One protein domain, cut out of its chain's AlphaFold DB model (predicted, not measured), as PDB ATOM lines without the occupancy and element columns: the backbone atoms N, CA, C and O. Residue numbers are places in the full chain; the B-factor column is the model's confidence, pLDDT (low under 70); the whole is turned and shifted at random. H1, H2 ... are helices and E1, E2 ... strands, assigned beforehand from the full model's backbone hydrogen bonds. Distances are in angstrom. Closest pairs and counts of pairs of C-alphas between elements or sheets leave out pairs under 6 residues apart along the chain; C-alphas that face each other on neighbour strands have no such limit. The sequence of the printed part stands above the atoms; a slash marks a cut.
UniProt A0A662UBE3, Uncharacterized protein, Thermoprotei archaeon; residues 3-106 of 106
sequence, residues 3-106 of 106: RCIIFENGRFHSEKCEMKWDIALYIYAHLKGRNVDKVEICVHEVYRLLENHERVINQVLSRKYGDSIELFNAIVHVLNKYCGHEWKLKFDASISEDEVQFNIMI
ATOM      1  N   ARG A   3     203.758 275.459 191.470       92.81
ATOM      2  CA  ARG A   3     204.590 276.351 190.662       92.81
ATOM      3  C   ARG A   3     204.810 277.623 191.443       92.81
ATOM      4  O   ARG A   3     203.833 278.274 191.808       92.81
ATOM      5  N   CYS A   4     206.072 277.948 191.667       93.31
ATOM      6  CA  CYS A   4     206.485 279.130 192.395       93.31
ATOM      7  C   CYS A   4     207.028 280.172 191.424       93.31
ATOM      8  O   CYS A   4     207.789 279.843 190.511       93.31
ATOM      9  N   ILE A   5     206.635 281.425 191.628       94.50
ATOM     10  CA  ILE A   5     207.306 282.587 191.052       94.50
ATOM     11  C   ILE A   5     207.922 283.358 192.205       94.50
ATOM     12  O   ILE A   5     207.225 283.745 193.144       94.50
ATOM     13  N   ILE A   6     209.230 283.565 192.116       95.38
ATOM     14  CA  ILE A   6     210.031 284.178 193.164       95.38
ATOM     15  C   ILE A   6     210.686 285.422 192.583       95.38
ATOM     16  O   ILE A   6     211.320 285.374 191.525       95.38
ATOM     17  N   PHE A   7     210.537 286.538 193.283       96.00
ATOM     18  CA  PHE A   7     211.353 287.722 193.098       96.00
ATOM     19  C   PHE A   7     212.325 287.825 194.265       96.00
ATOM     20  O   PHE A   7     211.902 287.919 195.412       96.00
ATOM     21  N   GLU A   8     213.619 287.833 193.970       95.00
ATOM     22  CA  GLU A   8     214.681 288.008 194.960       95.00
ATOM     23  C   GLU A   8     215.889 288.644 194.261       95.00
ATOM     24  O   GLU A   8     216.120 288.413 193.070       95.00
ATOM     25  N   ASN A   9     216.659 289.479 194.965       88.88
ATOM     26  CA  ASN A   9     217.864 290.119 194.414       88.88
ATOM     27  C   ASN A   9     217.617 290.896 193.098       88.88
ATOM     28  O   ASN A   9     218.486 290.970 192.225       88.88
ATOM     29  N   GLY A  10     216.417 291.465 192.934       88.69
ATOM     30  CA  GLY A  10     216.043 292.238 191.745       88.69
ATOM     31  C   GLY A  10     215.690 291.405 190.510       88.69
ATOM     32  O   GLY A  10     215.630 291.962 189.413       88.69
ATOM     33  N   ARG A  11     215.496 290.084 190.639       93.75
ATOM     34  CA  ARG A  11     215.232 289.184 189.507       93.75
ATOM     35  C   ARG A  11     214.074 288.239 189.787       93.75
ATOM     36  O   ARG A  11     213.935 287.728 190.893       93.75
ATOM     37  N   PHE A  12     213.296 287.967 188.743       94.12
ATOM     38  CA  PHE A  12     212.301 286.902 188.744       94.12
ATOM     39  C   PHE A  12     212.939 285.570 188.355       94.12
ATOM     40  O   PHE A  12     213.758 285.506 187.436       94.12
ATOM     41  N   HIS A  13     212.517 284.506 189.023       95.38
ATOM     42  CA  HIS A  13     212.737 283.135 188.590       95.38
ATOM     43  C   HIS A  13     211.523 282.274 188.946       95.38
ATOM     44  O   HIS A  13     210.605 282.706 189.650       95.38
ATOM     45  N   SER A  14     211.481 281.065 188.396       93.88
ATOM     46  CA  SER A  14     210.388 280.130 188.626       93.88
ATOM     47  C   SER A  14     210.922 278.740 188.888       93.88
ATOM     48  O   SER A  14     211.873 278.300 188.242       93.88
ATOM     49  N   GLU A  15     210.261 278.037 189.793       94.75
ATOM     50  CA  GLU A  15     210.611 276.672 190.151       94.75
ATOM     51  C   GLU A  15     209.371 275.839 190.470       94.75
ATOM     52  O   GLU A  15     208.256 276.350 190.629       94.75
ATOM     53  N   LYS A  16     209.569 274.522 190.511       92.75
ATOM     54  CA  LYS A  16     208.570 273.578 191.002       92.75
ATOM     55  C   LYS A  16     208.953 273.174 192.415       92.75
ATOM     56  O   LYS A  16     210.051 272.667 192.613       92.75
ATOM     57  N   CYS A  17     208.031 273.354 193.350       90.44
ATOM     58  CA  CYS A  17     208.236 273.033 194.755       90.44
ATOM     59  C   CYS A  17     207.239 271.958 195.213       90.44
ATOM     60  O   CYS A  17     206.075 271.927 194.785       90.44
ATOM     61  N   GLU A  18     207.703 271.054 196.075       88.50
ATOM     62  CA  GLU A  18     206.853 270.112 196.800       88.50
ATOM     63  C   GLU A  18     206.487 270.701 198.162       88.50
ATOM     64  O   GLU A  18     207.188 270.527 199.155       88.50
ATOM     65  N   MET A  19     205.361 271.412 198.202       89.06
ATOM     66  CA  MET A  19     204.737 271.845 199.452       89.06
ATOM     67  C   MET A  19     203.675 270.832 199.893       89.06
ATOM     68  O   MET A  19     203.282 269.944 199.125       89.06
ATOM     69  N   LYS A  20     203.165 270.980 201.124       89.19
ATOM     70  CA  LYS A  20     202.027 270.173 201.584       89.19
ATOM     71  C   LYS A  20     200.860 270.299 200.601       89.19
ATOM     72  O   LYS A  20     200.552 271.384 200.108       89.19
ATOM     73  N   TRP A  21     200.236 269.164 200.296       87.06
ATOM     74  CA  TRP A  21     199.242 269.059 199.225       87.06
ATOM     75  C   TRP A  21     197.962 269.853 199.509       87.06
ATOM     76  O   TRP A  21     197.263 270.246 198.583       87.06
ATOM     77  N   ASP A  22     197.680 270.106 200.785       90.50
ATOM     78  CA  ASP A  22     196.536 270.875 201.258       90.50
ATOM     79  C   ASP A  22     196.700 272.394 201.097       90.50
ATOM     80  O   ASP A  22     195.729 273.116 201.301       90.50
ATOM     81  N   ILE A  23     197.878 272.885 200.697       93.12
ATOM     82  CA  ILE A  23     198.112 274.300 200.390       93.12
ATOM     83  C   ILE A  23     197.713 274.559 198.934       93.12
ATOM     84  O   ILE A  23     198.348 274.058 198.010       93.12
ATOM     85  N   ALA A  24     196.697 275.382 198.700       92.75
ATOM     86  CA  ALA A  24     196.283 275.801 197.364       92.75
ATOM     87  C   ALA A  24     197.105 276.996 196.844       92.75
ATOM     88  O   ALA A  24     197.460 277.037 195.662       92.75
ATOM     89  N   LEU A  25     197.425 277.948 197.725       93.94
ATOM     90  CA  LEU A  25     198.208 279.149 197.425       93.94
ATOM     91  C   LEU A  25     199.077 279.517 198.634       93.94
ATOM     92  O   LEU A  25     198.588 279.615 199.753       93.94
ATOM     93  N   TYR A  26     200.358 279.743 198.388       95.12
ATOM     94  CA  TYR A  26     201.331 280.255 199.342       95.12
ATOM     95  C   TYR A  26     201.811 281.626 198.882       95.12
ATOM     96  O   TYR A  26     202.097 281.805 197.696       95.12
ATOM     97  N   ILE A  27     201.895 282.578 199.807       95.88
ATOM     98  CA  ILE A  27     202.489 283.894 199.577       95.88
ATOM     99  C   ILE A  27     203.460 284.170 200.714       95.88
ATOM    100  O   ILE A  27     203.076 284.106 201.878       95.88
ATOM    101  N   TYR A  28     204.681 284.546 200.375       97.25
ATOM    102  CA  TYR A  28     205.667 285.051 201.315       97.25
ATOM    103  C   TYR A  28     206.230 286.373 200.816       97.25
ATOM    104  O   TYR A  28     206.428 286.561 199.615       97.25
ATOM    105  N   ALA A  29     206.484 287.291 201.738       97.25
ATOM    106  CA  ALA A  29     207.175 288.534 201.460       97.25
ATOM    107  C   ALA A  29     208.066 288.928 202.642       97.25
ATOM    108  O   ALA A  29     207.647 288.821 203.794       97.25
ATOM    109  N   HIS A  30     209.265 289.414 202.330       97.19
ATOM    110  CA  HIS A  30     210.255 289.898 203.293       97.19
ATOM    111  C   HIS A  30     210.521 291.389 203.066       97.19
ATOM    112  O   HIS A  30     210.620 291.854 201.925       97.19
ATOM    113  N   LEU A  31     210.632 292.138 204.158       95.62
ATOM    114  CA  LEU A  31     210.979 293.546 204.205       95.62
ATOM    115  C   LEU A  31     212.442 293.712 204.584       95.62
ATOM    116  O   LEU A  31     212.941 293.170 205.559       95.62
ATOM    117  N   LYS A  32     213.125 294.579 203.846       94.00
ATOM    118  CA  LYS A  32     214.438 295.092 204.209       94.00
ATOM    119  C   LYS A  32     214.330 296.588 204.440       94.00
ATOM    120  O   LYS A  32     214.387 297.404 203.510       94.00
ATOM    121  N   GLY A  33     214.119 296.955 205.701       91.06
ATOM    122  CA  GLY A  33     213.714 298.306 206.071       91.06
ATOM    123  C   GLY A  33     212.294 298.581 205.579       91.06
ATOM    124  O   GLY A  33     211.350 297.977 206.055       91.06
ATOM    125  N   ARG A  34     212.128 299.489 204.609       91.25
ATOM    126  CA  ARG A  34     210.799 299.863 204.073       91.25
ATOM    127  C   ARG A  34     210.480 299.307 202.687       91.25
ATOM    128  O   ARG A  34     209.469 299.681 202.096       91.25
ATOM    129  N   ASN A  35     211.373 298.499 202.123       93.31
ATOM    130  CA  ASN A  35     211.203 297.929 200.789       93.31
ATOM    131  C   ASN A  35     211.088 296.417 200.896       93.31
ATOM    132  O   ASN A  35     211.758 295.810 201.723       93.31
ATOM    133  N   VAL A  36     210.298 295.826 200.010       94.62
ATOM    134  CA  VAL A  36     210.243 294.376 199.861       94.62
ATOM    135  C   VAL A  36     211.425 293.928 199.007       94.62
ATOM    136  O   VAL A  36     211.562 294.375 197.866       94.62
ATOM    137  N   ASP A  37     212.297 293.083 199.550       94.88
ATOM    138  CA  ASP A  37     213.464 292.541 198.839       94.88
ATOM    139  C   ASP A  37     213.267 291.093 198.372       94.88
ATOM    140  O   ASP A  37     213.968 290.654 197.454       94.88
ATOM    141  N   LYS A  38     212.269 290.395 198.929       96.69
ATOM    142  CA  LYS A  38     211.835 289.074 198.477       96.69
ATOM    143  C   LYS A  38     210.317 288.936 198.469       96.69
ATOM    144  O   LYS A  38     209.654 289.316 199.429       96.69
ATOM    145  N   VAL A  39     209.777 288.351 197.399       97.00
ATOM    146  CA  VAL A  39     208.387 287.875 197.324       97.00
ATOM    147  C   VAL A  39     208.370 286.512 196.664       97.00
ATOM    148  O   VAL A  39     208.982 286.322 195.617       97.00
ATOM    149  N   GLU A  40     207.616 285.588 197.231       96.19
ATOM    150  CA  GLU A  40     207.391 284.262 196.678       96.19
ATOM    151  C   GLU A  40     205.896 283.977 196.631       96.19
ATOM    152  O   GLU A  40     205.173 284.213 197.596       96.19
ATOM    153  N   ILE A  41     205.425 283.489 195.485       95.38
ATOM    154  CA  ILE A  41     204.049 283.028 195.326       95.38
ATOM    155  C   ILE A  41     204.071 281.641 194.713       95.38
ATOM    156  O   ILE A  41     204.505 281.489 193.570       95.38
ATOM    157  N   CYS A  42     203.547 280.656 195.436       93.94
ATOM    158  CA  CYS A  42     203.423 279.285 194.958       93.94
ATOM    159  C   CYS A  42     201.960 278.877 194.857       93.94
ATOM    160  O   CYS A  42     201.204 279.001 195.816       93.94
ATOM    161  N   VAL A  43     201.558 278.337 193.709       92.38
ATOM    162  CA  VAL A  43     200.180 277.885 193.481       92.38
ATOM    163  C   VAL A  43     200.156 276.416 193.121       92.38
ATOM    164  O   VAL A  43     200.963 275.940 192.314       92.38
ATOM    165  N   HIS A  44     199.213 275.690 193.717       92.06
ATOM    166  CA  HIS A  44     198.982 274.298 193.377       92.06
ATOM    167  C   HIS A  44     198.484 274.190 191.929       92.06
ATOM    168  O   HIS A  44     197.522 274.856 191.542       92.06
ATOM    169  N   GLU A  45     199.103 273.317 191.126       87.31
ATOM    170  CA  GLU A  45     198.850 273.241 189.675       87.31
ATOM    171  C   GLU A  45     197.378 272.974 189.300       87.31
ATOM    172  O   GLU A  45     196.950 273.354 188.205       87.31
ATOM    173  N   VAL A  46     196.621 272.347 190.210       85.88
ATOM    174  CA  VAL A  46     195.214 271.945 190.029       85.88
ATOM    175  C   VAL A  46     194.217 273.017 190.483       85.88
ATOM    176  O   VAL A  46     193.207 273.209 189.818       85.88
ATOM    177  N   TYR A  47     194.482 273.719 191.591       78.94
ATOM    178  CA  TYR A  47     193.486 274.596 192.229       78.94
ATOM    179  C   TYR A  47     193.514 276.037 191.715       78.94
ATOM    180  O   TYR A  47     192.533 276.742 191.898       78.94
ATOM    181  N   ARG A  48     194.616 276.465 191.072       69.81
ATOM    182  CA  ARG A  48     194.782 277.745 190.348       69.81
ATOM    183  C   ARG A  48     193.954 278.928 190.887       69.81
ATOM    184  O   ARG A  48     193.293 279.620 190.121       69.81
ATOM    185  N   LEU A  49     194.057 279.205 192.190       76.88
ATOM    186  CA  LEU A  49     193.394 280.350 192.840       76.88
ATOM    187  C   LEU A  49     193.872 281.711 192.310       76.88
ATOM    188  O   LEU A  49     193.225 282.731 192.525       76.88
ATOM    189  N   LEU A  50     195.026 281.732 191.638       78.81
ATOM    190  CA  LEU A  50     195.639 282.930 191.096       78.81
ATOM    191  C   LEU A  50     196.184 282.658 189.691       78.81
ATOM    192  O   LEU A  50     196.984 281.747 189.491       78.81
ATOM    193  N   GLU A  51     195.781 283.472 188.713       71.50
ATOM    194  CA  GLU A  51     196.240 283.316 187.325       71.50
ATOM    195  C   GLU A  51     197.454 284.196 186.990       71.50
ATOM    196  O   GLU A  51     198.318 283.791 186.215       71.50
ATOM    197  N   ASN A  52     197.565 285.392 187.588       82.31
ATOM    198  CA  ASN A  52     198.587 286.385 187.230       82.31
ATOM    199  C   ASN A  52     199.509 286.750 188.409       82.31
ATOM    200  O   ASN A  52     199.434 287.837 188.985       82.31
ATOM    201  N   HIS A  53     200.384 285.805 188.745       84.12
ATOM    202  CA  HIS A  53     201.353 285.863 189.839       84.12
ATOM    203  C   HIS A  53     202.323 287.050 189.724       84.12
ATOM    204  O   HIS A  53     202.481 287.803 190.680       84.12
ATOM    205  N   GLU A  54     202.923 287.283 188.550       84.12
ATOM    206  CA  GLU A  54     203.863 288.396 188.354       84.12
ATOM    207  C   GLU A  54     203.204 289.757 188.591       84.12
ATOM    208  O   GLU A  54     203.797 290.642 189.205       84.12
ATOM    209  N   ARG A  55     201.952 289.942 188.150       87.38
ATOM    210  CA  ARG A  55     201.210 291.183 188.415       87.38
ATOM    211  C   ARG A  55     200.969 291.390 189.907       87.38
ATOM    212  O   ARG A  55     201.004 292.533 190.362       87.38
ATOM    213  N   VAL A  56     200.715 290.313 190.648       86.88
ATOM    214  CA  VAL A  56     200.580 290.370 192.103       86.88
ATOM    215  C   VAL A  56     201.905 290.750 192.757       86.88
ATOM    216  O   VAL A  56     201.935 291.712 193.522       86.88
ATOM    217  N   ILE A  57     202.997 290.067 192.407       89.06
ATOM    218  CA  ILE A  57     204.331 290.366 192.944       89.06
ATOM    219  C   ILE A  57     204.696 291.827 192.665       89.06
ATOM    220  O   ILE A  57     205.054 292.560 193.581       89.06
ATOM    221  N   ASN A  58     204.507 292.300 191.432       90.00
ATOM    222  CA  ASN A  58     204.787 293.689 191.068       90.00
ATOM    223  C   ASN A  58     203.946 294.702 191.862       90.00
ATOM    224  O   ASN A  58     204.434 295.787 192.170       90.00
ATOM    225  N   GLN A  59     202.700 294.379 192.231       89.31
ATOM    226  CA  GLN A  59     201.908 295.255 193.102       89.31
ATOM    227  C   GLN A  59     202.488 295.351 194.509       89.31
ATOM    228  O   GLN A  59     202.517 296.456 195.055       89.31
ATOM    229  N   VAL A  60     202.964 294.235 195.059       90.94
ATOM    230  CA  VAL A  60     203.635 294.207 196.363       90.94
ATOM    231  C   VAL A  60     204.950 294.994 196.295       90.94
ATOM    232  O   VAL A  60     205.173 295.899 197.088       90.94
ATOM    233  N   LEU A  61     205.776 294.767 195.273       91.31
ATOM    234  CA  LEU A  61     207.062 295.459 195.105       91.31
ATOM    235  C   LEU A  61     206.937 296.968 194.830       91.31
ATOM    236  O   LEU A  61     207.848 297.730 195.140       91.31
ATOM    237  N   SER A  62     205.829 297.422 194.234       89.69
ATOM    238  CA  SER A  62     205.649 298.828 193.824       89.69
ATOM    239  C   SER A  62     205.458 299.821 194.978       89.69
ATOM    240  O   SER A  62     205.357 301.028 194.742       89.69
ATOM    241  N   ARG A  63     205.365 299.335 196.219       89.38
ATOM    242  CA  ARG A  63     205.040 300.137 197.399       89.38
ATOM    243  C   ARG A  63     206.171 300.087 198.417       89.38
ATOM    244  O   ARG A  63     206.941 299.135 198.476       89.38
ATOM    245  N   LYS A  64     206.243 301.134 199.234       90.69
ATOM    246  CA  LYS A  64     207.025 301.129 200.469       90.69
ATOM    247  C   LYS A  64     206.092 300.805 201.620       90.69
ATOM    248  O   LYS A  64     204.972 301.311 201.636       90.69
ATOM    249  N   TYR A  65     206.583 300.014 202.557       93.75
ATOM    250  CA  TYR A  65     205.846 299.589 203.736       93.75
ATOM    251  C   TYR A  65     206.526 300.157 204.972       93.75
ATOM    252  O   TYR A  65     207.754 300.158 205.062       93.75
ATOM    253  N   GLY A  66     205.738 300.714 205.884       91.94
ATOM    254  CA  GLY A  66     206.216 301.190 207.175       91.94
ATOM    255  C   GLY A  66     206.689 300.043 208.063       91.94
ATOM    256  O   GLY A  66     207.716 300.192 208.723       91.94
ATOM    257  N   ASP A  67     205.963 298.924 208.030       93.69
ATOM    258  CA  ASP A  67     206.174 297.721 208.835       93.69
ATOM    259  C   ASP A  67     205.536 296.475 208.174       93.69
ATOM    260  O   ASP A  67     204.909 296.550 207.105       93.69
ATOM    261  N   SER A  68     205.685 295.313 208.818       93.75
ATOM    262  CA  SER A  68     205.098 294.046 208.368       93.75
ATOM    263  C   SER A  68     203.563 294.021 208.421       93.75
ATOM    264  O   SER A  68     202.936 293.281 207.662       93.75
ATOM    265  N   ILE A  69     202.923 294.873 209.231       95.56
ATOM    266  CA  ILE A  69     201.459 294.988 209.302       95.56
ATOM    267  C   ILE A  69     200.912 295.690 208.054       95.56
ATOM    268  O   ILE A  69     199.915 295.251 207.472       95.56
ATOM    269  N   GLU A  70     201.564 296.755 207.588       95.56
ATOM    270  CA  GLU A  70     201.230 297.399 206.316       95.56
ATOM    271  C   GLU A  70     201.426 296.442 205.132       95.56
ATOM    272  O   GLU A  70     200.577 296.390 204.232       95.56
ATOM    273  N   LEU A  71     202.503 295.649 205.145       95.69
ATOM    274  CA  LEU A  71     202.739 294.611 204.141       95.69
ATOM    275  C   LEU A  71     201.635 293.545 204.164       95.69
ATOM    276  O   LEU A  71     201.059 293.236 203.117       95.69
ATOM    277  N   PHE A  72     201.272 293.047 205.348       95.75
ATOM    278  CA  PHE A  72     200.173 292.100 205.534       95.75
ATOM    279  C   PHE A  72     198.866 292.640 204.955       95.75
ATOM    280  O   PHE A  72     198.213 291.972 204.151       95.75
ATOM    281  N   ASN A  73     198.510 293.883 205.280       94.94
ATOM    282  CA  ASN A  73     197.292 294.512 204.772       94.94
ATOM    283  C   ASN A  73     197.296 294.652 203.243       94.94
ATOM    284  O   ASN A  73     196.256 294.489 202.596       94.94
ATOM    285  N   ALA A  74     198.455 294.913 202.632       94.06
ATOM    286  CA  ALA A  74     198.567 294.946 201.179       94.06
ATOM    287  C   ALA A  74     198.410 293.561 200.540       94.06
ATOM    288  O   ALA A  74     197.739 293.455 199.510       94.06
ATOM    289  N   ILE A  75     198.952 292.506 201.155       93.94
ATOM    290  CA  ILE A  75     198.740 291.122 200.704       93.94
ATOM    291  C   ILE A  75     197.258 290.745 200.828       93.94
ATOM    292  O   ILE A  75     196.674 290.236 199.875       93.94
ATOM    293  N   VAL A  76     196.593 291.089 201.934       94.12
ATOM    294  CA  VAL A  76     195.140 290.893 202.097       94.12
ATOM    295  C   VAL A  76     194.350 291.628 201.011       94.12
ATOM    296  O   VAL A  76     193.392 291.086 200.456       94.12
ATOM    297  N   HIS A  77     194.739 292.858 200.668       92.50
ATOM    298  CA  HIS A  77     194.106 293.609 199.584       92.50
ATOM    299  C   HIS A  77     194.265 292.908 198.228       92.50
ATOM    300  O   HIS A  77     193.299 292.804 197.470       92.50
ATOM    301  N   VAL A  78     195.460 292.390 197.937       90.88
ATOM    302  CA  VAL A  78     195.730 291.567 196.752       90.88
ATOM    303  C   VAL A  78     194.839 290.325 196.743       90.88
ATOM    304  O   VAL A  78     194.167 290.070 195.746       90.88
ATOM    305  N   LEU A  79     194.786 289.577 197.844       91.25
ATOM    306  CA  LEU A  79     193.985 288.359 197.946       91.25
ATOM    307  C   LEU A  79     192.494 288.645 197.731       91.25
ATOM    308  O   LEU A  79     191.847 287.965 196.942       91.25
ATOM    309  N   ASN A  80     191.960 289.716 198.325       91.06
ATOM    310  CA  ASN A  80     190.580 290.154 198.078       91.06
ATOM    311  C   ASN A  80     190.323 290.506 196.606       91.06
ATOM    312  O   ASN A  80     189.236 290.256 196.092       91.06
ATOM    313  N   LYS A  81     191.307 291.109 195.933       89.25
ATOM    314  CA  LYS A  81     191.181 291.550 194.542       89.25
ATOM    315  C   LYS A  81     191.289 290.403 193.539       89.25
ATOM    316  O   LYS A  81     190.629 290.460 192.505       89.25
ATOM    317  N   TYR A  82     192.140 289.415 193.813       87.62
ATOM    318  CA  TYR A  82     192.503 288.381 192.841       87.62
ATOM    319  C   TYR A  82     191.995 286.977 193.176       87.62
ATOM    320  O   TYR A  82     191.780 286.205 192.253       87.62
ATOM    321  N   CYS A  83     191.787 286.656 194.455       86.25
ATOM    322  CA  CYS A  83     191.315 285.343 194.920       86.25
ATOM    323  C   CYS A  83     189.861 285.383 195.444       86.25
ATOM    324  O   CYS A  83     189.330 284.374 195.897       86.25
ATOM    325  N   GLY A  84     189.211 286.555 195.444       82.69
ATOM    326  CA  GLY A  84     187.823 286.713 195.887       82.69
ATOM    327  C   GLY A  84     187.607 286.426 197.378       82.69
ATOM    328  O   GLY A  84     188.430 286.783 198.219       82.69
ATOM    329  N   HIS A  85     186.466 285.823 197.725       81.75
ATOM    330  CA  HIS A  85     186.135 285.447 199.109       81.75
ATOM    331  C   HIS A  85     186.649 284.056 199.510       81.75
ATOM    332  O   HIS A  85     186.712 283.765 200.701       81.75
ATOM    333  N   GLU A  86     187.027 283.216 198.544       82.25
ATOM    334  CA  GLU A  86     187.345 281.798 198.769       82.25
ATOM    335  C   GLU A  86     188.580 281.607 199.649       82.25
ATOM    336  O   GLU A  86     188.584 280.757 200.535       82.25
ATOM    337  N   TRP A  87     189.591 282.467 199.497       88.75
ATOM    338  CA  TRP A  87     190.819 282.366 200.289       88.75
ATOM    339  C   TRP A  87     190.596 282.529 201.802       88.75
ATOM    340  O   TRP A  87     191.413 282.074 202.598       88.75
ATOM    341  N   LYS A  88     189.487 283.158 202.217       91.19
ATOM    342  CA  LYS A  88     189.158 283.390 203.633       91.19
ATOM    343  C   LYS A  88     188.547 282.176 204.321       91.19
ATOM    344  O   LYS A  88     188.399 282.206 205.539       91.19
ATOM    345  N   LEU A  89     188.153 281.144 203.570       90.19
ATOM    346  CA  LEU A  89     187.497 279.966 204.139       90.19
ATOM    347  C   LEU A  89     188.438 279.200 205.067       90.19
ATOM    348  O   LEU A  89     188.021 278.740 206.129       90.19
ATOM    349  N   LYS A  90     189.707 279.076 204.668       93.38
ATOM    350  CA  LYS A  90     190.713 278.328 205.412       93.38
ATOM    351  C   LYS A  90     192.104 278.822 205.036       93.38
ATOM    352  O   LYS A  90     192.617 278.522 203.961       93.38
ATOM    353  N   PHE A  91     192.711 279.585 205.933       94.44
ATOM    354  CA  PHE A  91     194.073 280.066 205.762       94.44
ATOM    355  C   PHE A  91     194.820 280.060 207.092       94.44
ATOM    356  O   PHE A  91     194.218 280.107 208.163       94.44
ATOM    357  N   ASP A  92     196.137 280.020 206.989       95.50
ATOM    358  CA  ASP A  92     197.082 280.267 208.064       95.50
ATOM    359  C   ASP A  92     197.955 281.456 207.653       95.50
ATOM    360  O   ASP A  92     198.331 281.583 206.485       95.50
ATOM    361  N   ALA A  93     198.219 282.363 208.589       95.69
ATOM    362  CA  ALA A  93     199.071 283.512 208.340       95.69
ATOM    363  C   ALA A  93     200.049 283.695 209.495       95.69
ATOM    364  O   ALA A  93     199.663 283.651 210.662       95.69
ATOM    365  N   SER A  94     201.306 283.943 209.146       96.62
ATOM    366  CA  SER A  94     202.381 284.237 210.085       96.62
ATOM    367  C   SER A  94     202.953 285.610 209.766       96.62
ATOM    368  O   SER A  94     203.145 285.953 208.598       96.62
ATOM    369  N   ILE A  95     203.194 286.404 210.806       96.19
ATOM    370  CA  ILE A  95     203.767 287.744 210.703       96.19
ATOM    371  C   ILE A  95     204.914 287.825 211.705       96.19
ATOM    372  O   ILE A  95     204.725 287.525 212.887       96.19
ATOM    373  N   SER A  96     206.087 288.235 211.235       94.44
ATOM    374  CA  SER A  96     207.244 288.566 212.065       94.44
ATOM    375  C   SER A  96     207.594 290.051 211.903       94.44
ATOM    376  O   SER A  96     206.817 290.820 211.334       94.44
ATOM    377  N   GLU A  97     208.729 290.489 212.450       93.44
ATOM    378  CA  GLU A  97     209.170 291.887 212.346       93.44
ATOM    379  C   GLU A  97     209.335 292.325 210.881       93.44
ATOM    380  O   GLU A  97     208.841 293.384 210.498       93.44
ATOM    381  N   ASP A  98     209.911 291.451 210.054       95.88
ATOM    382  CA  ASP A  98     210.259 291.747 208.664       95.88
ATOM    383  C   ASP A  98     209.535 290.851 207.648       95.88
ATOM    384  O   ASP A  98     209.682 291.044 206.447       95.88
ATOM    385  N   GLU A  99     208.731 289.875 208.077       96.00
ATOM    386  CA  GLU A  99     208.157 288.883 207.163       96.00
ATOM    387  C   GLU A  99     206.651 288.748 207.304       96.00
ATOM    388  O   GLU A  99     206.077 288.848 208.391       96.00
ATOM    389  N   VAL A 100     206.012 288.440 206.179       97.25
ATOM    390  CA  VAL A 100     204.614 288.033 206.128       97.25
ATOM    391  C   VAL A 100     204.495 286.778 205.282       97.25
ATOM    392  O   VAL A 100     204.942 286.746 204.136       97.25
ATOM    393  N   GLN A 101     203.824 285.771 205.831       97.31
ATOM    394  CA  GLN A 101     203.496 284.529 205.150       97.31
ATOM    395  C   GLN A 101     201.989 284.267 205.199       97.31
ATOM    396  O   GLN A 101     201.358 284.425 206.242       97.31
ATOM    397  N   PHE A 102     201.433 283.794 204.086       96.19
ATOM    398  CA  PHE A 102     200.080 283.263 203.964       96.19
ATOM    399  C   PHE A 102     200.105 281.866 203.352       96.19
ATOM    400  O   PHE A 102     200.687 281.658 202.289       96.19
ATOM    401  N   ASN A 103     199.386 280.942 203.981       95.19
ATOM    402  CA  ASN A 103     199.060 279.623 203.460       95.19
ATOM    403  C   ASN A 103     197.539 279.550 203.294       95.19
ATOM    404  O   ASN A 103     196.807 279.534 204.278       95.19
ATOM    405  N   ILE A 104     197.045 279.516 202.062       94.25
ATOM    406  CA  ILE A 104     195.625 279.315 201.765       94.25
ATOM    407  C   ILE A 104     195.423 277.842 201.463       94.25
ATOM    408  O   ILE A 104     196.097 277.282 200.595       94.25
ATOM    409  N   MET A 105     194.502 277.233 202.192       92.56
ATOM    410  CA  MET A 105     194.290 275.796 202.188       92.56
ATOM    411  C   MET A 105     193.097 275.418 201.309       92.56
ATOM    412  O   MET A 105     192.219 276.243 201.053       92.56
ATOM    413  N   ILE A 106     193.057 274.152 200.895       87.56
ATOM    414  CA  ILE A 106     191.871 273.504 200.314       87.56
ATOM    415  C   ILE A 106     190.839 273.221 201.416       87.56
ATOM    416  O   ILE A 106     191.239 272.820 202.548       87.56
TER     417      ILE A 106
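This is residues 3 to 106 of the 106 residues of an uncharacterized protein of Thermoprotei archaeon (UniProt A0A662UBE3). One twisted antiparallel sheet of six strands forms a wall, with two helices, H1 and H2, packed side by side over one face and the other face bare. H1 covers E4, and the longer H2 crosses E3 and E6 at a slant. The printed part has 104 residues, with two named helices and six named strands in the chain order E1, E2, E3, E4, H1, H2, E5, E6; across the sheet the order is E2, E1, E4, E3, E6, E5. The class is mixed, helices and strands. The whole is compact, with a radius of gyration of the C-alphas of 12.6 A, and rounded, with spans of 35 by 27 by 22 A.

E1, residues 3 to 8, begins with C-alpha 3 at (204.590, 276.351, 190.662) and is 16.0 A long. E2, residues 11 to 17, is 18.4 A long. E3, residues 23 to 32, measures 26.7 A, and E4, residues 35 to 44, 27.6 A. H1, residues 53 to 61, spans 12.3 A. H2, residues 68 to 82, spans 20.8 A from C-alpha 68 at (205.098, 294.046, 208.368). E5, residues 91 to 95, is 13.3 A long. E6, residues 99 to 105, is 19.7 A long and ends with C-alpha 105 at (194.290, 275.796, 202.188).

E1 and E2 form a hairpin, with N 6 and O 13 at 3.0 A; E2 is an edge strand. E1 is antiparallel to E4, with N 5 and O 41 at 2.9 A. E4 and E3 form a hairpin, with N 28 and O 40 at 2.8 A. E3 is antiparallel to E6, with N 27 and O 102 at 2.9 A. E6 forms a hairpin with E5, the other edge strand, with N 103 and O 92 at 2.8 A. H1 and H2 lie on the same face, giving two layers, helices on one face of a sheet. H1 is over E4 at a height over the sheet of 8.2 A and runs along the strands, at 22 degrees to E4 on the local plane; its closest C-alphas to E4 are those of Leu 61 and Val 36, 5.8 A apart. H2 is over E3 and E6 at a height of 9.2 A and runs slantwise to the strands, at 34 degrees to E3 on the local plane; the C-alphas of Phe 72 and Val 100, 6.1 A apart, are its closest to E6. H1 and H2 touch as a helical hairpin, closest at the C-alphas of Val 56 and Val 78, 6.8 A, with a shallow tilt of 32 degrees, only just short of steep, opposite ways. In both helices every O i to N i+4 pair is within hydrogen-bond range.

The C-alphas of Gly 33 and Val 46, the two farthest apart, are 36.0 A from each other. The printed part has no cut, and no link is long. The mean pLDDT of the printed part is 91.4, and residue 48 is the one under 70.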